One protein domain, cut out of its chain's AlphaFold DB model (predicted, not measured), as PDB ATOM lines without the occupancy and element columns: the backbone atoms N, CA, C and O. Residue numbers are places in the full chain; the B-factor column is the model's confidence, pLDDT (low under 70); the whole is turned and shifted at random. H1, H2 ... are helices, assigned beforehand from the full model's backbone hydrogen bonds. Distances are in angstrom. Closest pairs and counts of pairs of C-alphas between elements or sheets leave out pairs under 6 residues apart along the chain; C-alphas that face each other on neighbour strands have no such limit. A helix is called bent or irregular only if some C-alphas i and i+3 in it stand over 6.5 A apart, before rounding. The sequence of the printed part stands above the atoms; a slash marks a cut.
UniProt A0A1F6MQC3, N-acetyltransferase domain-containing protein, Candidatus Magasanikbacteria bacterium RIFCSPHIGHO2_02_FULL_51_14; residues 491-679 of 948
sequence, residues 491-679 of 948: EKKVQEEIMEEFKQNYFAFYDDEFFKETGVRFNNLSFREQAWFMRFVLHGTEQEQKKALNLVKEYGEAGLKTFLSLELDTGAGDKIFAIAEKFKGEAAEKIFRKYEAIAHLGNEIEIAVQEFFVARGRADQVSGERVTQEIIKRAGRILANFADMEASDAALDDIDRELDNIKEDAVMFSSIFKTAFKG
ATOM      1  N   GLU A 491     162.864 102.175 185.352       87.19
ATOM      2  CA  GLU A 491     162.264 103.491 185.130       87.19
ATOM      3  C   GLU A 491     163.323 104.548 184.797       87.19
ATOM      4  O   GLU A 491     163.134 105.328 183.868       87.19
ATOM      5  N   LYS A 492     164.482 104.523 185.474       90.44
ATOM      6  CA  LYS A 492     165.598 105.410 185.134       90.44
ATOM      7  C   LYS A 492     166.113 105.163 183.723       90.44
ATOM      8  O   LYS A 492     166.336 106.124 182.997       90.44
ATOM      9  N   LYS A 493     166.257 103.899 183.317       93.62
ATOM     10  CA  LYS A 493     166.658 103.571 181.942       93.62
ATOM     11  C   LYS A 493     165.661 104.122 180.934       93.62
ATOM     12  O   LYS A 493     166.078 104.707 179.947       93.62
ATOM     13  N   VAL A 494     164.360 103.999 181.212       92.06
ATOM     14  CA  VAL A 494     163.325 104.603 180.366       92.06
ATOM     15  C   VAL A 494     163.508 106.117 180.303       92.06
ATOM     16  O   VAL A 494     163.496 106.657 179.206       92.06
ATOM     17  N   GLN A 495     163.726 106.802 181.433       93.75
ATOM     18  CA  GLN A 495     163.973 108.251 181.452       93.75
ATOM     19  C   GLN A 495     165.213 108.655 180.635       93.75
ATOM     20  O   GLN A 495     165.153 109.599 179.845       93.75
ATOM     21  N   GLU A 496     166.317 107.919 180.779       95.25
ATOM     22  CA  GLU A 496     167.540 108.105 179.991       95.25
ATOM     23  C   GLU A 496     167.292 107.862 178.497       95.25
ATOM     24  O   GLU A 496     167.748 108.644 177.667       95.25
ATOM     25  N   GLU A 497     166.511 106.838 178.144       95.56
ATOM     26  CA  GLU A 497     166.095 106.569 176.766       95.56
ATOM     27  C   GLU A 497     165.274 107.722 176.185       95.56
ATOM     28  O   GLU A 497     165.517 108.100 175.043       95.56
ATOM     29  N   ILE A 498     164.343 108.320 176.944       95.31
ATOM     30  CA  ILE A 498     163.579 109.494 176.480       95.31
ATOM     31  C   ILE A 498     164.515 110.682 176.239       95.31
ATOM     32  O   ILE A 498     164.377 111.382 175.239       95.31
ATOM     33  N   MET A 499     165.459 110.931 177.151       96.62
ATOM     34  CA  MET A 499     166.410 112.037 177.025       96.62
ATOM     35  C   MET A 499     167.341 111.840 175.817       96.62
ATOM     36  O   MET A 499     167.605 112.785 175.073       96.62
ATOM     37  N   GLU A 500     167.822 110.619 175.582       97.50
ATOM     38  CA  GLU A 500     168.639 110.314 174.405       97.50
ATOM     39  C   GLU A 500     167.822 110.351 173.110       97.50
ATOM     40  O   GLU A 500     168.282 110.910 172.116       97.50
ATOM     41  N   GLU A 501     166.589 109.844 173.122       96.75
ATOM     42  CA  GLU A 501     165.642 109.992 172.017       96.75
ATOM     43  C   GLU A 501     165.396 111.469 171.701       96.75
ATOM     44  O   GLU A 501     165.410 111.860 170.530       96.75
ATOM     45  N   PHE A 502     165.237 112.301 172.735       97.06
ATOM     46  CA  PHE A 502     165.088 113.736 172.581       97.06
ATOM     47  C   PHE A 502     166.285 114.331 171.851       97.06
ATOM     48  O   PHE A 502     166.117 115.002 170.836       97.06
ATOM     49  N   LYS A 503     167.503 114.029 172.308       97.50
ATOM     50  CA  LYS A 503     168.738 114.535 171.699       97.50
ATOM     51  C   LYS A 503     168.914 114.091 170.244       97.50
ATOM     52  O   LYS A 503     169.377 114.875 169.416       97.50
ATOM     53  N   GLN A 504     168.550 112.849 169.936       97.19
ATOM     54  CA  GLN A 504     168.680 112.266 168.598       97.19
ATOM     55  C   GLN A 504     167.684 112.851 167.599       97.19
ATOM     56  O   GLN A 504     168.028 113.041 166.434       97.19
ATOM     57  N   ASN A 505     166.459 113.139 168.041       95.56
ATOM     58  CA  ASN A 505     165.373 113.533 167.146       95.56
ATOM     59  C   ASN A 505     165.086 115.034 167.152       95.56
ATOM     60  O   ASN A 505     164.393 115.502 166.248       95.56
ATOM     61  N   TYR A 506     165.645 115.795 168.102       95.06
ATOM     62  CA  TYR A 506     165.369 117.223 168.258       95.06
ATOM     63  C   TYR A 506     165.464 117.986 166.941       95.06
ATOM     64  O   TYR A 506     164.531 118.678 166.555       95.06
ATOM     65  N   PHE A 507     166.587 117.841 166.235       91.88
ATOM     66  CA  PHE A 507     166.840 118.605 165.020       91.88
ATOM     67  C   PHE A 507     165.839 118.276 163.903       91.88
ATOM     68  O   PHE A 507     165.380 119.174 163.203       91.88
ATOM     69  N   ALA A 508     165.488 116.996 163.745       89.25
ATOM     70  CA  ALA A 508     164.520 116.555 162.742       89.25
ATOM     71  C   ALA A 508     163.093 117.010 163.080       89.25
ATOM     72  O   ALA A 508     162.322 117.328 162.183       89.25
ATOM     73  N   PHE A 509     162.759 117.057 164.369       86.50
ATOM     74  CA  PHE A 509     161.459 117.506 164.857       86.50
ATOM     75  C   PHE A 509     161.290 119.026 164.784       86.50
ATOM     76  O   PHE A 509     160.204 119.535 164.519       86.50
ATOM     77  N   TYR A 510     162.380 119.746 165.039       77.75
ATOM     78  CA  TYR A 510     162.427 121.198 165.121       77.75
ATOM     79  C   TYR A 510     162.195 121.903 163.774       77.75
ATOM     80  O   TYR A 510     161.875 123.091 163.785       77.75
ATOM     81  N   ASP A 511     162.382 121.218 162.638       68.50
ATOM     82  CA  ASP A 511     162.383 121.844 161.309       68.50
ATOM     83  C   ASP A 511     161.171 122.774 161.091       68.50
ATOM     84  O   ASP A 511     160.089 122.578 161.652       68.50
ATOM     85  N   ASP A 512     161.346 123.797 160.247       68.00
ATOM     86  CA  ASP A 512     160.375 124.869 159.991       68.00
ATOM     87  C   ASP A 512     158.963 124.345 159.657       68.00
ATOM     88  O   ASP A 512     157.989 125.093 159.756       68.00
ATOM     89  N   GLU A 513     158.836 123.086 159.230       82.25
ATOM     90  CA  GLU A 513     157.566 122.399 158.993       82.25
ATOM     91  C   GLU A 513     156.653 122.383 160.223       82.25
ATOM     92  O   GLU A 513     155.478 122.718 160.077       82.25
ATOM     93  N   PHE A 514     157.167 122.114 161.433       88.75
ATOM     94  CA  PHE A 514     156.332 122.088 162.642       88.75
ATOM     95  C   PHE A 514     155.667 123.446 162.895       88.75
ATOM     96  O   PHE A 514     154.453 123.536 163.106       88.75
ATOM     97  N   PHE A 515     156.449 124.527 162.822       86.88
ATOM     98  CA  PHE A 515     155.933 125.883 162.997       86.88
ATOM     99  C   PHE A 515     154.997 126.292 161.854       86.88
ATOM    100  O   PHE A 515     153.974 126.925 162.097       86.88
ATOM    101  N   LYS A 516     155.308 125.915 160.608       84.88
ATOM    102  CA  LYS A 516     154.431 126.172 159.452       84.88
ATOM    103  C   LYS A 516     153.087 125.456 159.582       84.88
ATOM    104  O   LYS A 516     152.073 126.003 159.156       84.88
ATOM    105  N   GLU A 517     153.075 124.248 160.136       89.38
ATOM    106  CA  GLU A 517     151.863 123.443 160.276       89.38
ATOM    107  C   GLU A 517     150.995 123.895 161.455       89.38
ATOM    108  O   GLU A 517     149.770 123.983 161.316       89.38
ATOM    109  N   THR A 518     151.624 124.203 162.592       90.38
ATOM    110  CA  THR A 518     150.924 124.441 163.862       90.38
ATOM    111  C   THR A 518     150.825 125.908 164.268       90.38
ATOM    112  O   THR A 518     149.961 126.258 165.062       90.38
ATOM    113  N   GLY A 519     151.700 126.779 163.760       84.94
ATOM    114  CA  GLY A 519     151.832 128.162 164.229       84.94
ATOM    115  C   GLY A 519     152.506 128.306 165.599       84.94
ATOM    116  O   GLY A 519     152.669 129.429 166.070       84.94
ATOM    117  N   VAL A 520     152.936 127.207 166.234       86.94
ATOM    118  CA  VAL A 520     153.613 127.209 167.538       86.94
ATOM    119  C   VAL A 520     155.104 126.968 167.352       86.94
ATOM    120  O   VAL A 520     155.522 126.065 166.627       86.94
ATOM    121  N   ARG A 521     155.939 127.775 168.010       87.19
ATOM    122  CA  ARG A 521     157.384 127.539 168.026       87.19
ATOM    123  C   ARG A 521     157.738 126.543 169.112       87.19
ATOM    124  O   ARG A 521     157.588 126.828 170.296       87.19
ATOM    125  N   PHE A 522     158.275 125.403 168.705       90.81
ATOM    126  CA  PHE A 522     158.661 124.344 169.632       90.81
ATOM    127  C   PHE A 522     159.699 124.808 170.667       90.81
ATOM    128  O   PHE A 522     159.598 124.490 171.847       90.81
ATOM    129  N   ASN A 523     160.632 125.668 170.261       90.44
ATOM    130  CA  ASN A 523     161.634 126.262 171.143       90.44
ATOM    131  C   ASN A 523     161.146 127.493 171.931       90.44
ATOM    132  O   ASN A 523     161.960 128.224 172.497       90.44
ATOM    133  N   ASN A 524     159.840 127.756 171.996       86.62
ATOM    134  CA  ASN A 524     159.282 128.643 173.023       86.62
ATOM    135  C   ASN A 524     158.941 127.898 174.319       86.62
ATOM    136  O   ASN A 524     158.703 128.532 175.341       86.62
ATOM    137  N   LEU A 525     158.983 126.569 174.288       88.06
ATOM    138  CA  LEU A 525     158.619 125.696 175.393       88.06
ATOM    139  C   LEU A 525     159.842 125.317 176.243       88.06
ATOM    140  O   LEU A 525     160.993 125.478 175.829       88.06
ATOM    141  N   SER A 526     159.609 124.753 177.422       89.44
ATOM    142  CA  SER A 526     160.631 124.103 178.252       89.44
ATOM    143  C   SER A 526     161.060 122.742 177.683       89.44
ATOM    144  O   SER A 526     160.327 122.123 176.914       89.44
ATOM    145  N   PHE A 527     162.230 122.228 178.082       93.88
ATOM    146  CA  PHE A 527     162.708 120.909 177.631       93.88
ATOM    147  C   PHE A 527     161.730 119.773 177.945       93.88
ATOM    148  O   PHE A 527     161.510 118.899 177.111       93.88
ATOM    149  N   ARG A 528     161.091 119.828 179.112       92.50
ATOM    150  CA  ARG A 528     160.068 118.877 179.538       92.50
ATOM    151  C   ARG A 528     158.836 118.883 178.632       92.50
ATOM    152  O   ARG A 528     158.416 117.825 178.173       92.50
ATOM    153  N   GLU A 529     158.286 120.057 178.329       93.12
ATOM    154  CA  GLU A 529     157.154 120.190 177.396       93.12
ATOM    155  C   GLU A 529     157.522 119.692 175.996       93.12
ATOM    156  O   GLU A 529     156.754 118.957 175.372       93.12
ATOM    157  N   GLN A 530     158.726 120.040 175.533       95.12
ATOM    158  CA  GLN A 530     159.243 119.603 174.243       95.12
ATOM    159  C   GLN A 530     159.369 118.072 174.184       95.12
ATOM    160  O   GLN A 530     158.845 117.437 173.268       95.12
ATOM    161  N   ALA A 531     160.007 117.445 175.170       95.69
ATOM    162  CA  ALA A 531     160.263 116.009 175.141       95.69
ATOM    163  C   ALA A 531     159.001 115.153 175.172       95.69
ATOM    164  O   ALA A 531     158.907 114.203 174.396       95.69
ATOM    165  N   TRP A 532     158.014 115.497 176.002       95.75
ATOM    166  CA  TRP A 532     156.782 114.711 176.077       95.75
ATOM    167  C   TRP A 532     155.940 114.810 174.810       95.75
ATOM    168  O   TRP A 532     155.432 113.792 174.332       95.75
ATOM    169  N   PHE A 533     155.845 116.003 174.219       96.62
ATOM    170  CA  PHE A 533     155.154 116.165 172.945       96.62
ATOM    171  C   PHE A 533     155.882 115.439 171.805       96.62
ATOM    172  O   PHE A 533     155.262 114.677 171.063       96.62
ATOM    173  N   MET A 534     157.204 115.611 171.691       96.19
ATOM    174  CA  MET A 534     157.986 114.943 170.647       96.19
ATOM    175  C   MET A 534     157.923 113.422 170.780       96.19
ATOM    176  O   MET A 534     157.697 112.741 169.784       96.19
ATOM    177  N   ARG A 535     158.051 112.878 171.996       95.69
ATOM    178  CA  ARG A 535     157.920 111.435 172.230       95.69
ATOM    179  C   ARG A 535     156.562 110.918 171.763       95.69
ATOM    180  O   ARG A 535     156.504 109.888 171.098       95.69
ATOM    181  N   PHE A 536     155.477 111.626 172.071       96.88
ATOM    182  CA  PHE A 536     154.153 111.222 171.605       96.88
ATOM    183  C   PHE A 536     154.083 111.129 170.080       96.88
ATOM    184  O   PHE A 536     153.604 110.137 169.540       96.88
ATOM    185  N   VAL A 537     154.587 112.146 169.380       95.81
ATOM    186  CA  VAL A 537     154.567 112.176 167.915       95.81
ATOM    187  C   VAL A 537     155.462 111.075 167.332       95.81
ATOM    188  O   VAL A 537     155.032 110.373 166.423       95.81
ATOM    189  N   LEU A 538     156.666 110.858 167.867       94.69
ATOM    190  CA  LEU A 538     157.594 109.839 167.358       94.69
ATOM    191  C   LEU A 538     157.057 108.406 167.492       94.69
ATOM    192  O   LEU A 538     157.279 107.589 166.599       94.69
ATOM    193  N   HIS A 539     156.338 108.107 168.578       95.69
ATOM    194  CA  HIS A 539     155.800 106.763 168.843       95.69
ATOM    195  C   HIS A 539     154.341 106.579 168.417       95.69
ATOM    196  O   HIS A 539     153.861 105.445 168.360       95.69
ATOM    197  N   GLY A 540     153.635 107.666 168.114       95.69
ATOM    198  CA  GLY A 540     152.258 107.633 167.640       95.69
ATOM    199  C   GLY A 540     152.149 107.125 166.203       95.69
ATOM    200  O   GLY A 540     153.030 107.318 165.365       95.69
ATOM    201  N   THR A 541     151.019 106.502 165.886       96.75
ATOM    202  CA  THR A 541     150.606 106.210 164.511       96.75
ATOM    203  C   THR A 541     150.467 107.500 163.697       96.75
ATOM    204  O   THR A 541     150.211 108.568 164.243       96.75
ATOM    205  N   GLU A 542     150.534 107.416 162.365       96.56
ATOM    206  CA  GLU A 542     150.331 108.576 161.471       96.56
ATOM    207  C   GLU A 542     149.019 109.332 161.777       96.56
ATOM    208  O   GLU A 542     148.947 110.561 161.704       96.56
ATOM    209  N   GLN A 543     147.974 108.602 162.179       96.75
ATOM    210  CA  GLN A 543     146.708 109.196 162.593       96.75
ATOM    211  C   GLN A 543     146.839 109.981 163.907       96.75
ATOM    212  O   GLN A 543     146.304 111.086 163.997       96.75
ATOM    213  N   GLU A 544     147.527 109.438 164.911       96.81
ATOM    214  CA  GLU A 544     147.767 110.112 166.195       96.81
ATOM    215  C   GLU A 544     148.681 111.327 166.036       96.81
ATOM    216  O   GLU A 544     148.371 112.381 166.586       96.81
ATOM    217  N   GLN A 545     149.733 111.226 165.219       96.00
ATOM    218  CA  GLN A 545     150.603 112.352 164.868       96.00
ATOM    219  C   GLN A 545     149.786 113.499 164.275       96.00
ATOM    220  O   GLN A 545     149.828 114.627 164.762       96.00
ATOM    221  N   LYS A 546     148.945 113.196 163.281       96.25
ATOM    222  CA  LYS A 546     148.066 114.187 162.659       96.25
ATOM    223  C   LYS A 546     147.048 114.766 163.643       96.25
ATOM    224  O   LYS A 546     146.733 115.952 163.560       96.25
ATOM    225  N   LYS A 547     146.504 113.962 164.564       97.12
ATOM    226  CA  LYS A 547     145.620 114.465 165.629       97.12
ATOM    227  C   LYS A 547     146.367 115.416 166.565       97.12
ATOM    228  O   LYS A 547     145.836 116.484 166.847       97.12
ATOM    229  N   ALA A 548     147.587 115.078 166.982       96.75
ATOM    230  CA  ALA A 548     148.418 115.931 167.830       96.75
ATOM    231  C   ALA A 548     148.750 117.263 167.147       96.75
ATOM    232  O   ALA A 548     148.518 118.316 167.733       96.75
ATOM    233  N   LEU A 549     149.202 117.243 165.891       95.75
ATOM    234  CA  LEU A 549     149.528 118.464 165.145       95.75
ATOM    235  C   LEU A 549     148.295 119.347 164.917       95.75
ATOM    236  O   LEU A 549     148.365 120.557 165.119       95.75
ATOM    237  N   ASN A 550     147.139 118.758 164.584       96.12
ATOM    238  CA  ASN A 550     145.886 119.512 164.484       96.12
ATOM    239  C   ASN A 550     145.451 120.099 165.829       96.12
ATOM    240  O   ASN A 550     144.948 121.215 165.862       96.12
ATOM    241  N   LEU A 551     145.659 119.372 166.928       96.56
ATOM    242  CA  LEU A 551     145.347 119.856 168.265       96.56
ATOM    243  C   LEU A 551     146.211 121.071 168.622       96.56
ATOM    244  O   LEU A 551     145.678 122.069 169.093       96.56
ATOM    245  N   VAL A 552     147.517 121.039 168.346       95.25
ATOM    246  CA  VAL A 552     148.392 122.209 168.555       95.25
ATOM    247  C   VAL A 552     148.011 123.356 167.620       95.25
ATOM    248  O   VAL A 552     147.992 124.507 168.036       95.25
ATOM    249  N   LYS A 553     147.646 123.062 166.372       93.38
ATOM    250  CA  LYS A 553     147.177 124.076 165.424       93.38
ATOM    251  C   LYS A 553     145.894 124.774 165.881       93.38
ATOM    252  O   LYS A 553     145.735 125.970 165.661       93.38
ATOM    253  N   GLU A 554     144.961 124.023 166.459       93.44
ATOM    254  CA  GLU A 554     143.659 124.535 166.893       93.44
ATOM    255  C   GLU A 554     143.741 125.239 168.253       93.44
ATOM    256  O   GLU A 554     143.118 126.282 168.432       93.44
ATOM    257  N   TYR A 555     144.532 124.709 169.191       91.81
ATOM    258  CA  TYR A 555     144.557 125.150 170.592       91.81
ATOM    259  C   TYR A 555     145.902 125.743 171.047       91.81
ATOM    260  O   TYR A 555     146.091 126.019 172.234       91.81
ATOM    261  N   GLY A 556     146.854 125.926 170.132       91.06
ATOM    262  CA  GLY A 556     148.160 126.530 170.388       91.06
ATOM    263  C   GLY A 556     149.015 125.766 171.404       91.06
ATOM    264  O   GLY A 556     148.980 124.535 171.508       91.06
ATOM    265  N   GLU A 557     149.796 126.520 172.180       90.56
ATOM    266  CA  GLU A 557     150.656 125.973 173.237       90.56
ATOM    267  C   GLU A 557     149.865 125.263 174.338       90.56
ATOM    268  O   GLU A 557     150.324 124.240 174.840       90.56
ATOM    269  N   ALA A 558     148.665 125.743 174.677       89.69
ATOM    270  CA  ALA A 558     147.820 125.116 175.691       89.69
ATOM    271  C   ALA A 558     147.483 123.665 175.318       89.69
ATOM    272  O   ALA A 558     147.581 122.765 176.152       89.69
ATOM    273  N   GLY A 559     147.149 123.430 174.044       94.12
ATOM    274  CA  GLY A 559     146.951 122.088 173.509       94.12
ATOM    275  C   GLY A 559     148.220 121.234 173.600       94.12
ATOM    276  O   GLY A 559     148.175 120.113 174.108       94.12
ATOM    277  N   LEU A 560     149.367 121.777 173.185       95.06
ATOM    278  CA  LEU A 560     150.657 121.083 173.249       95.06
ATOM    279  C   LEU A 560     151.041 120.688 174.681       95.06
ATOM    280  O   LEU A 560     151.413 119.545 174.940       95.06
ATOM    281  N   LYS A 561     150.916 121.610 175.636       92.56
ATOM    282  CA  LYS A 561     151.328 121.400 177.030       92.56
ATOM    283  C   LYS A 561     150.492 120.335 177.739       92.56
ATOM    284  O   LYS A 561     150.953 119.769 178.726       92.56
ATOM    285  N   THR A 562     149.311 119.972 177.226       94.69
ATOM    286  CA  THR A 562     148.538 118.844 177.780       94.69
ATOM    287  C   THR A 562     149.262 117.502 177.683       94.69
ATOM    288  O   THR A 562     149.041 116.625 178.524       94.69
ATOM    289  N   PHE A 563     150.199 117.354 176.740       95.88
ATOM    290  CA  PHE A 563     151.015 116.150 176.593       95.88
ATOM    291  C   PHE A 563     151.997 115.928 177.751       95.88
ATOM    292  O   PHE A 563     152.487 114.813 177.907       95.88
ATOM    293  N   LEU A 564     152.201 116.909 178.642       92.75
ATOM    294  CA  LEU A 564     152.884 116.693 179.927       92.75
ATOM    295  C   LEU A 564     152.217 115.601 180.778       92.75
ATOM    296  O   LEU A 564     152.873 114.959 181.595       92.75
ATOM    297  N   SER A 565     150.919 115.349 180.581       92.69
ATOM    298  CA  SER A 565     150.199 114.279 181.281       92.69
ATOM    299  C   SER A 565     150.714 112.874 180.946       92.69
ATOM    300  O   SER A 565     150.520 111.959 181.750       92.69
ATOM    301  N   LEU A 566     151.428 112.710 179.825       93.06
ATOM    302  CA  LEU A 566     152.063 111.448 179.437       93.06
ATOM    303  C   LEU A 566     153.163 111.001 180.392       93.06
ATOM    304  O   LEU A 566     153.457 109.808 180.450       93.06
ATOM    305  N   GLU A 567     153.729 111.926 181.169       90.56
ATOM    306  CA  GLU A 567     154.672 111.581 182.232       90.56
ATOM    307  C   GLU A 567     154.057 110.657 183.281       90.56
ATOM    308  O   GLU A 567     154.756 109.867 183.908       90.56
ATOM    309  N   LEU A 568     152.742 110.746 183.467       86.12
ATOM    310  CA  LEU A 568     152.026 110.038 184.520       86.12
ATOM    311  C   LEU A 568     151.186 108.883 183.989       86.12
ATOM    312  O   LEU A 568     150.960 107.903 184.698       86.12
ATOM    313  N   ASP A 569     150.683 109.025 182.769       89.50
ATOM    314  CA  ASP A 569     149.868 108.029 182.096       89.50
ATOM    315  C   ASP A 569     150.185 108.058 180.604       89.50
ATOM    316  O   ASP A 569     149.746 108.951 179.882       89.50
ATOM    317  N   THR A 570     150.910 107.053 180.112       89.25
ATOM    318  CA  THR A 570     151.239 106.932 178.684       89.25
ATOM    319  C   THR A 570     149.993 106.848 177.792       89.25
ATOM    320  O   THR A 570     150.087 107.118 176.600       89.25
ATOM    321  N   GLY A 571     148.825 106.493 178.346       92.19
ATOM    322  CA  GLY A 571     147.530 106.500 177.660       92.19
ATOM    323  C   GLY A 571     146.808 107.854 177.675       92.19
ATOM    324  O   GLY A 571     145.671 107.947 177.210       92.19
ATOM    325  N   ALA A 572     147.421 108.920 178.203       93.81
ATOM    326  CA  ALA A 572     146.780 110.232 178.285       93.81
ATOM    327  C   ALA A 572     146.496 110.871 176.914       93.81
ATOM    328  O   ALA A 572     145.568 111.672 176.812       93.81
ATOM    329  N   GLY A 573     147.214 110.479 175.854       95.56
ATOM    330  CA  GLY A 573     146.979 110.969 174.489       95.56
ATOM    331  C   GLY A 573     145.537 110.763 174.008       95.56
ATOM    332  O   GLY A 573     144.902 111.702 173.529       95.56
ATOM    333  N   ASP A 574     144.972 109.574 174.232       95.69
ATOM    334  CA  ASP A 574     143.582 109.265 173.861       95.69
ATOM    335  C   ASP A 574     142.579 110.157 174.595       95.69
ATOM    336  O   ASP A 574     141.590 110.615 174.019       95.69
ATOM    337  N   LYS A 575     142.854 110.444 175.870       95.50
ATOM    338  CA  LYS A 575     142.016 111.300 176.719       95.50
ATOM    339  C   LYS A 575     142.060 112.751 176.250       95.50
ATOM    340  O   LYS A 575     141.015 113.391 176.156       95.50
ATOM    341  N   ILE A 576     143.247 113.249 175.902       96.19
ATOM    342  CA  ILE A 576     143.439 114.588 175.332       96.19
ATOM    343  C   ILE A 576     142.617 114.731 174.042       96.19
ATOM    344  O   ILE A 576     141.852 115.686 173.892       96.19
ATOM    345  N   PHE A 577     142.702 113.754 173.134       96.88
ATOM    346  CA  PHE A 577     141.923 113.780 171.895       96.88
ATOM    347  C   PHE A 577     140.418 113.664 172.137       96.88
ATOM    348  O   PHE A 577     139.651 114.375 171.492       96.88
ATOM    349  N   ALA A 578     139.986 112.832 173.087       95.88
ATOM    350  CA  ALA A 578     138.576 112.720 173.452       95.88
ATOM    351  C   ALA A 578     138.003 114.060 173.941       95.88
ATOM    352  O   ALA A 578     136.887 114.418 173.565       95.88
ATOM    353  N   ILE A 579     138.769 114.832 174.720       94.44
ATOM    354  CA  ILE A 579     138.365 116.176 175.157       94.44
ATOM    355  C   ILE A 579     138.202 117.112 173.956       94.44
ATOM    356  O   ILE A 579     137.151 117.742 173.821       94.44
ATOM    357  N   ALA A 580     139.201 117.175 173.066       95.31
ATOM    358  CA  ALA A 580     139.149 118.022 171.871       95.31
ATOM    359  C   ALA A 580     137.946 117.677 170.975       95.31
ATOM    360  O   ALA A 580     137.242 118.561 170.489       95.31
ATOM    361  N   GLU A 581     137.660 116.384 170.795       94.56
ATOM    362  CA  GLU A 581     136.550 115.908 169.968       94.56
ATOM    363  C   GLU A 581     135.170 116.182 170.594       94.56
ATOM    364  O   GLU A 581     134.227 116.488 169.857       94.56
ATOM    365  N   LYS A 582     135.044 116.084 171.926       94.06
ATOM    366  CA  LYS A 582     133.776 116.252 172.656       94.06
ATOM    367  C   LYS A 582     133.416 117.711 172.920       94.06
ATOM    368  O   LYS A 582     132.279 118.096 172.667       94.06
ATOM    369  N   PHE A 583     134.353 118.499 173.449       87.81
ATOM    370  CA  PHE A 583     134.062 119.847 173.940       87.81
ATOM    371  C   PHE A 583     134.170 120.911 172.838       87.81
ATOM    372  O   PHE A 583     133.315 121.785 172.827       87.81
ATOM    373  N   LYS A 584     135.097 120.767 171.869       89.44
ATOM    374  CA  LYS A 584     135.354 121.626 170.682       89.44
ATOM    375  C   LYS A 584     135.447 123.147 170.926       89.44
ATOM    376  O   LYS A 584     134.707 123.734 171.706       89.44
ATOM    377  N   GLY A 585     136.314 123.827 170.174       86.62
ATOM    378  CA  GLY A 585     136.423 125.292 170.223       86.62
ATOM    379  C   GLY A 585     136.725 125.813 171.634       86.62
ATOM    380  O   GLY A 585     137.543 125.235 172.347       86.62
ATOM    381  N   GLU A 586     136.034 126.875 172.053       79.12
ATOM    382  CA  GLU A 586     136.296 127.585 173.315       79.12
ATOM    383  C   GLU A 586     136.234 126.678 174.558       79.12
ATOM    384  O   GLU A 586     137.027 126.826 175.487       79.12
ATOM    385  N   ALA A 587     135.341 125.686 174.571       84.44
ATOM    386  CA  ALA A 587     135.185 124.771 175.698       84.44
ATOM    387  C   ALA A 587     136.405 123.846 175.883       84.44
ATOM    388  O   ALA A 587     136.916 123.706 176.997       84.44
ATOM    389  N   ALA A 588     136.905 123.240 174.799       90.19
ATOM    390  CA  ALA A 588     138.119 122.419 174.840       90.19
ATOM    391  C   ALA A 588     139.358 123.275 175.137       90.19
ATOM    392  O   ALA A 588     140.185 122.913 175.977       90.19
ATOM    393  N   GLU A 589     139.438 124.450 174.510       85.94
ATOM    394  CA  GLU A 589     140.503 125.418 174.748       85.94
ATOM    395  C   GLU A 589     140.589 125.808 176.229       85.94
ATOM    396  O   GLU A 589     141.674 125.801 176.814       85.94
ATOM    397  N   LYS A 590     139.448 126.083 176.867       82.06
ATOM    398  CA  LYS A 590     139.365 126.418 178.291       82.06
ATOM    399  C   LYS A 590     139.914 125.303 179.185       82.06
ATOM    400  O   LYS A 590     140.677 125.598 180.105       82.06
ATOM    401  N   ILE A 591     139.591 124.039 178.895       85.75
ATOM    402  CA  ILE A 591     140.114 122.872 179.631       85.75
ATOM    403  C   ILE A 591     141.640 122.796 179.500       85.75
ATOM    404  O   ILE A 591     142.347 122.734 180.510       85.75
ATOM    405  N   PHE A 592     142.160 122.839 178.270       90.81
ATOM    406  CA  PHE A 592     143.598 122.730 178.000       90.81
ATOM    407  C   PHE A 592     144.391 123.880 178.626       90.81
ATOM    408  O   PHE A 592     145.410 123.659 179.278       90.81
ATOM    409  N   ARG A 593     143.868 125.104 178.540       79.94
ATOM    410  CA  ARG A 593     144.456 126.299 179.158       79.94
ATOM    411  C   ARG A 593     144.481 126.248 180.683       79.94
ATOM    412  O   ARG A 593     145.401 126.779 181.307       79.94
ATOM    413  N   LYS A 594     143.459 125.668 181.315       80.00
ATOM    414  CA  LYS A 594     143.459 125.484 182.772       80.00
ATOM    415  C   LYS A 594     144.444 124.396 183.198       80.00
ATOM    416  O   LYS A 594     145.119 124.572 184.210       80.00
ATOM    417  N   TYR A 595     144.583 123.321 182.419       85.88
ATOM    418  CA  TYR A 595     145.632 122.325 182.645       85.88
ATOM    419  C   TYR A 595     147.032 122.954 182.565       85.88
ATOM    420  O   TYR A 595     147.824 122.793 183.492       85.88
ATOM    421  N   GLU A 596     147.305 123.732 181.514       84.81
ATOM    422  CA  GLU A 596     148.541 124.510 181.358       84.81
ATOM    423  C   GLU A 596     148.809 125.408 182.574       84.81
ATOM    424  O   GLU A 596     149.902 125.370 183.136       84.81
ATOM    425  N   ALA A 597     147.812 126.175 183.031       75.50
ATOM    426  CA  ALA A 597     147.972 127.062 184.183       75.50
ATOM    427  C   ALA A 597     148.337 126.301 185.471       75.50
ATOM    428  O   ALA A 597     149.117 126.795 186.284       75.50
ATOM    429  N   ILE A 598     147.794 125.095 185.660       78.06
ATOM    430  CA  ILE A 598     148.123 124.235 186.802       78.06
ATOM    431  C   ILE A 598     149.532 123.652 186.666       78.06
ATOM    432  O   ILE A 598     150.270 123.633 187.650       78.06
ATOM    433  N   ALA A 599     149.917 123.198 185.471       81.06
ATOM    434  CA  ALA A 599     151.268 122.710 185.209       81.06
ATOM    435  C   ALA A 599     152.311 123.814 185.455       81.06
ATOM    436  O   ALA A 599     153.306 123.583 186.142       81.06
ATOM    437  N   HIS A 600     152.032 125.035 184.987       77.06
ATOM    438  CA  HIS A 600     152.869 126.207 185.233       77.06
ATOM    439  C   HIS A 600     152.971 126.532 186.727       77.06
ATOM    440  O   HIS A 600     154.073 126.696 187.242       77.06
ATOM    441  N   LEU A 601     151.844 126.536 187.449       74.25
ATOM    442  CA  LEU A 601     151.831 126.742 188.899       74.25
ATOM    443  C   LEU A 601     152.640 125.668 189.643       74.25
ATOM    444  O   LEU A 601     153.304 125.976 190.629       74.25
ATOM    445  N   GLY A 602     152.611 124.420 189.169       77.44
ATOM    446  CA  GLY A 602     153.477 123.354 189.670       77.44
ATOM    447  C   GLY A 602     154.956 123.729 189.562       77.44
ATOM    448  O   GLY A 602     155.655 123.729 190.572       77.44
ATOM    449  N   ASN A 603     155.401 124.142 188.371       75.31
ATOM    450  CA  ASN A 603     156.785 124.568 188.132       75.31
ATOM    451  C   ASN A 603     157.172 125.804 188.968       75.31
ATOM    452  O   ASN A 603     158.273 125.875 189.510       75.31
ATOM    453  N   GLU A 604     156.274 126.780 189.125       71.88
ATOM    454  CA  GLU A 604     156.518 127.949 189.981       71.88
ATOM    455  C   GLU A 604     156.706 127.559 191.451       71.88
ATOM    456  O   GLU A 604     157.572 128.102 192.146       71.88
ATOM    457  N   ILE A 605     155.890 126.622 191.943       71.88
ATOM    458  CA  ILE A 605     156.012 126.100 193.304       71.88
ATOM    459  C   ILE A 605     157.345 125.378 193.462       71.88
ATOM    460  O   ILE A 605     158.004 125.585 194.479       71.88
ATOM    461  N   GLU A 606     157.773 124.610 192.465       75.44
ATOM    462  CA  GLU A 606     159.079 123.953 192.453       75.44
ATOM    463  C   GLU A 606     160.229 124.936 192.621       75.44
ATOM    464  O   GLU A 606     161.023 124.795 193.550       75.44
ATOM    465  N   ILE A 607     160.273 125.963 191.767       70.94
ATOM    466  CA  ILE A 607     161.310 126.995 191.791       70.94
ATOM    467  C   ILE A 607     161.300 127.682 193.156       70.94
ATOM    468  O   ILE A 607     162.338 127.801 193.803       70.94
ATOM    469  N   ALA A 608     160.119 128.066 193.651       66.06
ATOM    470  CA  ALA A 608     159.993 128.710 194.952       66.06
ATOM    471  C   ALA A 608     160.451 127.805 196.110       66.06
ATOM    472  O   ALA A 608     160.984 128.305 197.100       66.06
ATOM    473  N   VAL A 609     160.230 126.493 196.010       66.94
ATOM    474  CA  VAL A 609     160.687 125.501 196.990       66.94
ATOM    475  C   VAL A 609     162.206 125.328 196.912       66.94
ATOM    476  O   VAL A 609     162.876 125.415 197.944       66.94
ATOM    477  N   GLN A 610     162.763 125.147 195.713       67.69
ATOM    478  CA  GLN A 610     164.202 124.996 195.488       67.69
ATOM    479  C   GLN A 610     164.973 126.236 195.954       67.69
ATOM    480  O   GLN A 610     165.879 126.114 196.778       67.69
ATOM    481  N   GLU A 611     164.581 127.436 195.511       66.56
ATOM    482  CA  GLU A 611     165.203 128.700 195.929       66.56
ATOM    483  C   GLU A 611     165.211 128.842 197.456       66.56
ATOM    484  O   GLU A 611     166.229 129.197 198.058       66.56
ATOM    485  N   PHE A 612     164.087 128.509 198.094       65.94
ATOM    486  CA  PHE A 612     163.926 128.614 199.536       65.94
ATOM    487  C   PHE A 612     164.892 127.706 200.318       65.94
ATOM    488  O   PHE A 612     165.458 128.141 201.328       65.94
ATOM    489  N   PHE A 613     165.117 126.467 199.872       64.12
ATOM    490  CA  PHE A 613     166.045 125.550 200.545       64.12
ATOM    491  C   PHE A 613     167.505 125.756 200.169       64.12
ATOM    492  O   PHE A 613     168.369 125.628 201.042       64.12
ATOM    493  N   VAL A 614     167.791 126.099 198.911       68.12
ATOM    494  CA  VAL A 614     169.149 126.426 198.457       68.12
ATOM    495  C   VAL A 614     169.681 127.616 199.252       68.12
ATOM    496  O   VAL A 614     170.780 127.534 199.801       68.12
ATOM    497  N   ALA A 615     168.868 128.663 199.445       65.44
ATOM    498  CA  ALA A 615     169.227 129.823 200.264       65.44
ATOM    499  C   ALA A 615     169.548 129.476 201.735       65.44
ATOM    500  O   ALA A 615     170.189 130.261 202.434       65.44
ATOM    501  N   ARG A 616     169.123 128.302 202.222       65.50
ATOM    502  CA  ARG A 616     169.295 127.843 203.610       65.50
ATOM    503  C   ARG A 616     170.256 126.664 203.761       65.50
ATOM    504  O   ARG A 616     170.385 126.143 204.868       65.50
ATOM    505  N   GLY A 617     170.912 126.237 202.680       68.81
ATOM    506  CA  GLY A 617     171.824 125.090 202.688       68.81
ATOM    507  C   GLY A 617     171.138 123.761 203.028       68.81
ATOM    508  O   GLY A 617     171.768 122.897 203.627       68.81
ATOM    509  N   ARG A 618     169.846 123.622 202.698       66.38
ATOM    510  CA  ARG A 618     168.994 122.456 203.006       66.38
ATOM    511  C   ARG A 618     168.362 121.855 201.747       66.38
ATOM    512  O   ARG A 618     167.228 121.382 201.786       66.38
ATOM    513  N   ALA A 619     169.057 121.949 200.613       60.00
ATOM    514  CA  ALA A 619     168.547 121.518 199.308       60.00
ATOM    515  C   ALA A 619     168.139 120.028 199.270       60.00
ATOM    516  O   ALA A 619     167.341 119.632 198.435       60.00
ATOM    517  N   ASP A 620     168.650 119.221 200.198       58.44
ATOM    518  CA  ASP A 620     168.390 117.791 200.364       58.44
ATOM    519  C   ASP A 620     167.110 117.462 201.154       58.44
ATOM    520  O   ASP A 620     166.628 116.332 201.099       58.44
ATOM    521  N   GLN A 621     166.550 118.415 201.909       55.47
ATOM    522  CA  GLN A 621     165.471 118.109 202.854       55.47
ATOM    523  C   GLN A 621     164.102 117.970 202.197       55.47
ATOM    524  O   GLN A 621     163.244 117.278 202.752       55.47
ATOM    525  N   VAL A 622     163.882 118.593 201.035       60.12
ATOM    526  CA  VAL A 622     162.626 118.429 200.305       60.12
ATOM    527  C   VAL A 622     162.803 118.522 198.794       60.12
ATOM    528  O   VAL A 622     163.364 119.473 198.266       60.12
ATOM    529  N   SER A 623     162.217 117.544 198.115       64.38
ATOM    530  CA  SER A 623     162.108 117.455 196.665       64.38
ATOM    531  C   SER A 623     160.899 118.284 196.200       64.38
ATOM    532  O   SER A 623     159.754 117.846 196.336       64.38
ATOM    533  N   GLY A 624     161.138 119.517 195.726       67.81
ATOM    534  CA  GLY A 624     160.095 120.397 195.160       67.81
ATOM    535  C   GLY A 624     159.355 119.740 193.991       67.81
ATOM    536  O   GLY A 624     158.130 119.783 193.922       67.81
ATOM    537  N   GLU A 625     160.109 119.008 193.182       71.00
ATOM    538  CA  GLU A 625     159.706 117.973 192.224       71.00
ATOM    539  C   GLU A 625     158.489 117.126 192.665       71.00
ATOM    540  O   GLU A 625     157.509 117.002 191.928       71.00
ATOM    541  N   ARG A 626     158.475 116.586 193.901       71.75
ATOM    542  CA  ARG A 626     157.343 115.774 194.408       71.75
ATOM    543  C   ARG A 626     156.048 116.572 194.509       71.75
ATOM    544  O   ARG A 626     154.972 116.032 194.253       71.75
ATOM    545  N   VAL A 627     156.141 117.843 194.898       70.88
ATOM    546  CA  VAL A 627     154.975 118.729 195.005       70.88
ATOM    547  C   VAL A 627     154.443 119.042 193.611       70.88
ATOM    548  O   VAL A 627     153.243 118.889 193.371       70.88
ATOM    549  N   THR A 628     155.332 119.397 192.679       74.94
ATOM    550  CA  THR A 628     155.001 119.592 191.261       74.94
ATOM    551  C   THR A 628     154.291 118.372 190.694       74.94
ATOM    552  O   THR A 628     153.245 118.498 190.057       74.94
ATOM    553  N   GLN A 629     154.799 117.174 190.978       78.00
ATOM    554  CA  GLN A 629     154.194 115.939 190.505       78.00
ATOM    555  C   GLN A 629     152.790 115.699 191.016       78.00
ATOM    556  O   GLN A 629     151.919 115.358 190.222       78.00
ATOM    557  N   GLU A 630     152.537 115.858 192.312       78.00
ATOM    558  CA  GLU A 630     151.189 115.628 192.830       78.00
ATOM    559  C   GLU A 630     150.190 116.657 192.274       78.00
ATOM    560  O   GLU A 630     149.045 116.296 191.977       78.00
ATOM    561  N   ILE A 631     150.632 117.896 192.015       80.00
ATOM    562  CA  ILE A 631     149.838 118.915 191.311       80.00
ATOM    563  C   ILE A 631     149.530 118.464 189.875       80.00
ATOM    564  O   ILE A 631     148.358 118.403 189.490       80.00
ATOM    565  N   ILE A 632     150.544 118.068 189.101       81.06
ATOM    566  CA  ILE A 632     150.383 117.617 187.707       81.06
ATOM    567  C   ILE A 632     149.561 116.326 187.632       81.06
ATOM    568  O   ILE A 632     148.722 116.169 186.749       81.06
ATOM    569  N   LYS A 633     149.706 115.418 188.597       84.06
ATOM    570  CA  LYS A 633     148.937 114.171 188.699       84.06
ATOM    571  C   LYS A 633     147.491 114.393 189.025       84.06
ATOM    572  O   LYS A 633     146.626 113.635 188.583       84.06
ATOM    573  N   ARG A 634     147.194 115.420 189.804       81.12
ATOM    574  CA  ARG A 634     145.815 115.825 190.019       81.12
ATOM    575  C   ARG A 634     145.244 116.465 188.755       81.12
ATOM    576  O   ARG A 634     144.157 116.070 188.351       81.12
ATOM    577  N   ALA A 635     146.003 117.328 188.081       82.31
ATOM    578  CA  ALA A 635     145.610 117.905 186.794       82.31
ATOM    579  C   ALA A 635     145.354 116.825 185.722       82.31
ATOM    580  O   ALA A 635     144.354 116.869 185.014       82.31
ATOM    581  N   GLY A 636     146.214 115.805 185.641       84.56
ATOM    582  CA  GLY A 636     146.074 114.687 184.704       84.56
ATOM    583  C   GLY A 636     144.871 113.793 185.016       84.56
ATOM    584  O   GLY A 636     144.162 113.372 184.105       84.56
ATOM    585  N   ARG A 637     144.576 113.553 186.302       84.50
ATOM    586  CA  ARG A 637     143.341 112.863 186.720       84.50
ATOM    587  C   ARG A 637     142.092 113.633 186.315       84.50
ATOM    588  O   ARG A 637     141.122 113.018 185.891       84.50
ATOM    589  N   ILE A 638     142.133 114.956 186.414       81.12
ATOM    590  CA  ILE A 638     141.048 115.811 185.951       81.12
ATOM    591  C   ILE A 638     140.836 115.653 184.436       81.12
ATOM    592  O   ILE A 638     139.712 115.399 184.011       81.12
ATOM    593  N   LEU A 639     141.903 115.711 183.625       83.94
ATOM    594  CA  LEU A 639     141.789 115.444 182.184       83.94
ATOM    595  C   LEU A 639     141.172 114.064 181.917       83.94
ATOM    596  O   LEU A 639     140.283 113.934 181.081       83.94
ATOM    597  N   ALA A 640     141.595 113.036 182.655       87.31
ATOM    598  CA  ALA A 640     141.027 111.699 182.520       87.31
ATOM    599  C   ALA A 640     139.528 111.658 182.847       87.31
ATOM    600  O   ALA A 640     138.758 111.101 182.071       87.31
ATOM    601  N   ASN A 641     139.106 112.291 183.944       85.06
ATOM    602  CA  ASN A 641     137.695 112.357 184.322       85.06
ATOM    603  C   ASN A 641     136.856 113.055 183.239       85.06
ATOM    604  O   ASN A 641     135.760 112.596 182.923       85.06
ATOM    605  N   PHE A 642     137.370 114.131 182.636       84.25
ATOM    606  CA  PHE A 642     136.645 114.864 181.594       84.25
ATOM    607  C   PHE A 642     136.617 114.161 180.250       84.25
ATOM    608  O   PHE A 642     135.618 114.264 179.539       84.25
ATOM    609  N   ALA A 643     137.653 113.395 179.923       89.06
ATOM    610  CA  ALA A 643     137.618 112.521 178.762       89.06
ATOM    611  C   ALA A 643     136.455 111.515 178.841       89.06
ATOM    612  O   ALA A 643     135.872 111.184 177.806       89.06
ATOM    613  N   ASP A 644     136.054 111.099 180.046       88.94
ATOM    614  CA  ASP A 644     134.943 110.169 180.277       88.94
ATOM    615  C   ASP A 644     133.567 110.856 180.401       88.94
ATOM    616  O   ASP A 644     132.536 110.199 180.252       88.94
ATOM    617  N   MET A 645     133.518 112.174 180.620       87.81
ATOM    618  CA  MET A 645     132.267 112.933 180.734       87.81
ATOM    619  C   MET A 645     131.615 113.227 179.371       87.81
ATOM    620  O   MET A 645     132.269 113.262 178.326       87.81
ATOM    621  N   GLU A 646     130.298 113.444 179.383       89.44
ATOM    622  CA  GLU A 646     129.548 113.969 178.237       89.44
ATOM    623  C   GLU A 646     129.602 115.501 178.235       89.44
ATOM    624  O   GLU A 646     129.445 116.139 179.281       89.44
ATOM    625  N   ALA A 647     129.800 116.101 177.059       87.75
ATOM    626  CA  ALA A 647     129.888 117.552 176.926       87.75
ATOM    627  C   ALA A 647     128.540 118.212 177.266       87.75
ATOM    628  O   ALA A 647     127.513 117.939 176.643       87.75
ATOM    629  N   SER A 648     128.546 119.079 178.276       87.00
ATOM    630  CA  SER A 648     127.393 119.871 178.708       87.00
ATOM    631  C   SER A 648     127.865 121.113 179.462       87.00
ATOM    632  O   SER A 648     128.971 121.114 180.000       87.00
ATOM    633  N   ASP A 649     127.021 122.140 179.558       81.00
ATOM    634  CA  ASP A 649     127.341 123.352 180.332       81.00
ATOM    635  C   ASP A 649     127.614 123.019 181.808       81.00
ATOM    636  O   ASP A 649     128.562 123.522 182.399       81.00
ATOM    637  N   ALA A 650     126.856 122.076 182.380       85.75
ATOM    638  CA  ALA A 650     127.090 121.588 183.739       85.75
ATOM    639  C   ALA A 650     128.464 120.914 183.891       85.75
ATOM    640  O   ALA A 650     129.121 121.090 184.913       85.75
ATOM    641  N   ALA A 651     128.917 120.175 182.869       82.31
ATOM    642  CA  ALA A 651     130.266 119.620 182.866       82.31
ATOM    643  C   ALA A 651     131.319 120.735 182.822       82.31
ATOM    644  O   ALA A 651     132.308 120.632 183.530       82.31
ATOM    645  N   LEU A 652     131.101 121.815 182.060       78.06
ATOM    646  CA  LEU A 652     132.014 122.968 182.016       78.06
ATOM    647  C   LEU A 652     132.086 123.731 183.346       78.06
ATOM    648  O   LEU A 652     133.176 124.135 183.755       78.06
ATOM    649  N   ASP A 653     130.968 123.876 184.052       80.75
ATOM    650  CA  ASP A 653     130.953 124.475 185.391       80.75
ATOM    651  C   ASP A 653     131.670 123.581 186.420       80.75
ATOM    652  O   ASP A 653     132.432 124.062 187.265       80.75
ATOM    653  N   ASP A 654     131.465 122.261 186.340       80.50
ATOM    654  CA  ASP A 654     132.168 121.293 187.183       80.50
ATOM    655  C   ASP A 654     133.680 121.289 186.887       80.50
ATOM    656  O   ASP A 654     134.480 121.288 187.827       80.50
ATOM    657  N   ILE A 655     134.065 121.377 185.606       75.38
ATOM    658  CA  ILE A 655     135.444 121.572 185.125       75.38
ATOM    659  C   ILE A 655     136.074 122.781 185.792       75.38
ATOM    660  O   ILE A 655     137.148 122.680 186.395       75.38
ATOM    661  N   ASP A 656     135.405 123.924 185.690       72.38
ATOM    662  CA  ASP A 656     135.940 125.168 186.207       72.38
ATOM    663  C   ASP A 656     136.183 125.091 187.702       72.38
ATOM    664  O   ASP A 656     137.275 125.444 188.152       72.38
ATOM    665  N   ARG A 657     135.203 124.559 188.435       81.50
ATOM    666  CA  ARG A 657     135.281 124.393 189.880       81.50
ATOM    667  C   ARG A 657     136.394 123.432 190.287       81.50
ATOM    668  O   ARG A 657     137.129 123.731 191.223       81.50
ATOM    669  N   GLU A 658     136.538 122.279 189.633       79.00
ATOM    670  CA  GLU A 658     137.595 121.324 189.995       79.00
ATOM    671  C   GLU A 658     138.998 121.880 189.732       79.00
ATOM    672  O   GLU A 658     139.896 121.700 190.557       79.00
ATOM    673  N   LEU A 659     139.186 122.591 188.621       72.38
ATOM    674  CA  LEU A 659     140.473 123.188 188.271       72.38
ATOM    675  C   LEU A 659     140.816 124.380 189.178       72.38
ATOM    676  O   LEU A 659     141.967 124.510 189.603       72.38
ATOM    677  N   ASP A 660     139.827 125.196 189.549       73.62
ATOM    678  CA  ASP A 660     140.015 126.280 190.521       73.62
ATOM    679  C   ASP A 660     140.350 125.721 191.913       73.62
ATOM    680  O   ASP A 660     141.270 126.219 192.565       73.62
ATOM    681  N   ASN A 661     139.727 124.607 192.318       78.94
ATOM    682  CA  ASN A 661     140.085 123.907 193.553       78.94
ATOM    683  C   ASN A 661     141.547 123.422 193.539       78.94
ATOM    684  O   ASN A 661     142.239 123.557 194.547       78.94
ATOM    685  N   ILE A 662     142.059 122.891 192.415       75.69
ATOM    686  CA  ILE A 662     143.486 122.521 192.322       75.69
ATOM    687  C   ILE A 662     144.374 123.746 192.502       75.69
ATOM    688  O   ILE A 662     145.366 123.676 193.225       75.69
ATOM    689  N   LYS A 663     144.041 124.855 191.842       72.62
ATOM    690  CA  LYS A 663     144.812 126.093 191.949       72.62
ATOM    691  C   LYS A 663     144.859 126.585 193.396       72.62
ATOM    692  O   LYS A 663     145.935 126.905 193.898       72.62
ATOM    693  N   GLU A 664     143.719 126.619 194.080       77.44
ATOM    694  CA  GLU A 664     143.651 126.991 195.495       77.44
ATOM    695  C   GLU A 664     144.440 126.032 196.391       77.44
ATOM    696  O   GLU A 664     145.094 126.463 197.343       77.44
ATOM    697  N   ASP A 665     144.406 124.735 196.093       75.56
ATOM    698  CA  ASP A 665     145.159 123.726 196.832       75.56
ATOM    699  C   ASP A 665     146.665 123.860 196.602       75.56
ATOM    700  O   ASP A 665     147.425 123.826 197.562       75.56
ATOM    701  N   ALA A 666     147.109 124.114 195.374       72.25
ATOM    702  CA  ALA A 666     148.507 124.383 195.048       72.25
ATOM    703  C   ALA A 666     149.038 125.630 195.781       72.25
ATOM    704  O   ALA A 666     150.122 125.600 196.373       72.25
ATOM    705  N   VAL A 667     148.246 126.708 195.837       72.50
ATOM    706  CA  VAL A 667     148.574 127.910 196.625       72.50
ATOM    707  C   VAL A 667     148.654 127.587 198.120       72.50
ATOM    708  O   VAL A 667     149.605 127.993 198.797       72.50
ATOM    709  N   MET A 668     147.693 126.822 198.642       75.62
ATOM    710  CA  MET A 668     147.713 126.355 200.026       75.62
ATOM    711  C   MET A 668     148.964 125.516 200.311       75.62
ATOM    712  O   MET A 668     149.625 125.748 201.321       75.62
ATOM    713  N   PHE A 669     149.342 124.601 199.415       74.44
ATOM    714  CA  PHE A 669     150.534 123.767 199.561       74.44
ATOM    715  C   PHE A 669     151.796 124.604 199.631       74.44
ATOM    716  O   PHE A 669     152.543 124.465 200.595       74.44
ATOM    717  N   SER A 670     151.992 125.546 198.703       68.81
ATOM    718  CA  SER A 670     153.119 126.487 198.766       68.81
ATOM    719  C   SER A 670     153.185 127.205 200.122       68.81
ATOM    720  O   SER A 670     154.271 127.469 200.644       68.81
ATOM    721  N   SER A 671     152.021 127.491 200.714       70.31
ATOM    722  CA  SER A 671     151.878 128.200 201.989       70.31
ATOM    723  C   SER A 671     152.231 127.366 203.197       70.31
ATOM    724  O   SER A 671     153.127 127.749 203.949       70.31
ATOM    725  N   ILE A 672     151.609 126.198 203.335       71.44
ATOM    726  CA  ILE A 672     151.943 125.230 204.383       71.44
ATOM    727  C   ILE A 672     153.433 124.924 204.333       71.44
ATOM    728  O   ILE A 672     154.104 124.929 205.357       71.44
ATOM    729  N   PHE A 673     153.959 124.735 203.132       69.06
ATOM    730  CA  PHE A 673     155.340 124.386 202.908       69.06
ATOM    731  C   PHE A 673     156.313 125.480 203.370       69.06
ATOM    732  O   PHE A 673     157.164 125.261 204.231       69.06
ATOM    733  N   LYS A 674     156.162 126.707 202.868       64.12
ATOM    734  CA  LYS A 674     157.007 127.835 203.289       64.12
ATOM    735  C   LYS A 674     156.907 128.087 204.794       64.12
ATOM    736  O   LYS A 674     157.928 128.374 205.414       64.12
ATOM    737  N   THR A 675     155.719 127.991 205.394       65.75
ATOM    738  CA  THR A 675     155.562 128.183 206.846       65.75
ATOM    739  C   THR A 675     156.219 127.041 207.619       65.75
ATOM    740  O   THR A 675     156.971 127.312 208.552       65.75
ATOM    741  N   ALA A 676     156.045 125.793 207.171       61.72
ATOM    742  CA  ALA A 676     156.655 124.618 207.784       61.72
ATOM    743  C   ALA A 676     158.178 124.657 207.800       61.72
ATOM    744  O   ALA A 676     158.808 124.239 208.767       61.72
ATOM    745  N   PHE A 677     158.774 125.212 206.748       62.72
ATOM    746  CA  PHE A 677     160.217 125.172 206.563       62.72
ATOM    747  C   PHE A 677     160.906 126.531 206.786       62.72
ATOM    748  O   PHE A 677     162.133 126.624 206.682       62.72
ATOM    749  N   LYS A 678     160.167 127.578 207.207       62.59
ATOM    750  CA  LYS A 678     160.693 128.902 207.632       62.59
ATOM    751  C   LYS A 678     161.603 128.859 208.851       62.59
ATOM    752  O   LYS A 678     162.251 129.871 209.127       62.59
ATOM    753  N   GLY A 679     161.821 127.695 209.461       55.50
ATOM    754  CA  GLY A 679     162.795 127.509 210.539       55.50
ATOM    755  C   GLY A 679     162.397 128.231 211.825       55.50
ATOM    756  O   GLY A 679     163.222 128.379 212.718       55.50
TER     757      GLY A 679
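AT A GLANCE: This is residues 491 to 679 of the 948 residues of the protein "N-acetyltransferase domain-containing protein" of Candidatus Magasanikbacteria bacterium RIFCSPHIGHO2_02_FULL_51_14 (UniProt A0A1F6MQC3). What shape comes first? Three long helices, H6, H7 and H8, stand side by side as an up-and-down bundle, each running against the one before it, and a head of shorter helices, H1 to H5, packs on it through H4b and H5, toward the end where H6 begins. In the head the bent H4 folds back on itself, H3 crosses its arm H4b, and H1 crosses H3 farther out. What is it made of? The printed part has 189 residues with eight named helices, H1 to H8 along the chain, and no named strand: all helix. It is compact, with a radius of gyration of the C-alphas of 17.5 A and spans of 53 by 45 by 28 A.

IN THESE COORDINATES: Where are the long helices? H6, residues 586 to 614, begins at C-alpha 586 (136.296, 127.585, 173.315) and is 41.4 A long. H7, residues 624 to 644, is 31.0 A long, and H8, residues 649 to 677, is 42.1 A long, ending at C-alpha 677 (160.217, 125.172, 206.563). Where are the others? H1, residues 491 to 510, begins at C-alpha 491 (162.264, 103.491, 185.130) and is irregular, C-alphas 504 and 507 being 7.5 A apart. H2 is residues 512 to 518, H3 527 to 539 and H5 572 to 583. H4, residues 542 to 567, was assigned as one helix by its hydrogen bonds but is bent, C-alphas 554 and 557 being 9.6 A apart; its arms are H4a, 542 to 554, and H4b, 557 to 567.

HOW THE PARTS SIT: How does the bundle stand? H6 and H7, a hairpin, touch at a shallow tilt of 13 degrees, opposite ways, closest at the C-alphas of Gly 602 and Thr 628, 4.4 A. H6 and H8 touch at 3 degrees, the same way, closest at the C-alphas of Ile 605 and Ser 670, 6.2 A. What joins it to the rest? H4b touches residues 589 to 596 of H6 at a steep tilt of 62 degrees, closest at the C-alphas of Ala 558 and Arg 593, 5.0 A. H5 touches H7, closest at the C-alphas of Lys 575 and Ala 643, 5.0 A. What lies beyond? H3 touches H4b, about perpendicular at 78 degrees, the C-alphas of Phe 533 and Phe 563 being closest at 5.5 A; H1 touches H3, closest at Phe 502 and Ala 531, C-alphas 5.9 A apart; H2 touches H4a, closest at Thr 518 and Lys 553, C-alphas 4.1 A apart. Are the backbones even? Every O i to N i+4 pair is within hydrogen-bond range in H2, H3, H4a, H5, H6, H7 and H8, but 14 of 16 in H1 and 2 of 7 in H4b, where 7 of 8 O i to N i+3 pairs are.

THE WHOLE: How large is it? The two C-alphas farthest apart, those of Glu 542 and Gly 679, are 54.1 A apart. Is it continuous? The printed part has no cut, and no link between helices is long. Where is confidence low? The mean pLDDT of the printed part is 84.0, with residues 511 to 512, 608 to 624, 670 and 673 to 679 under 70.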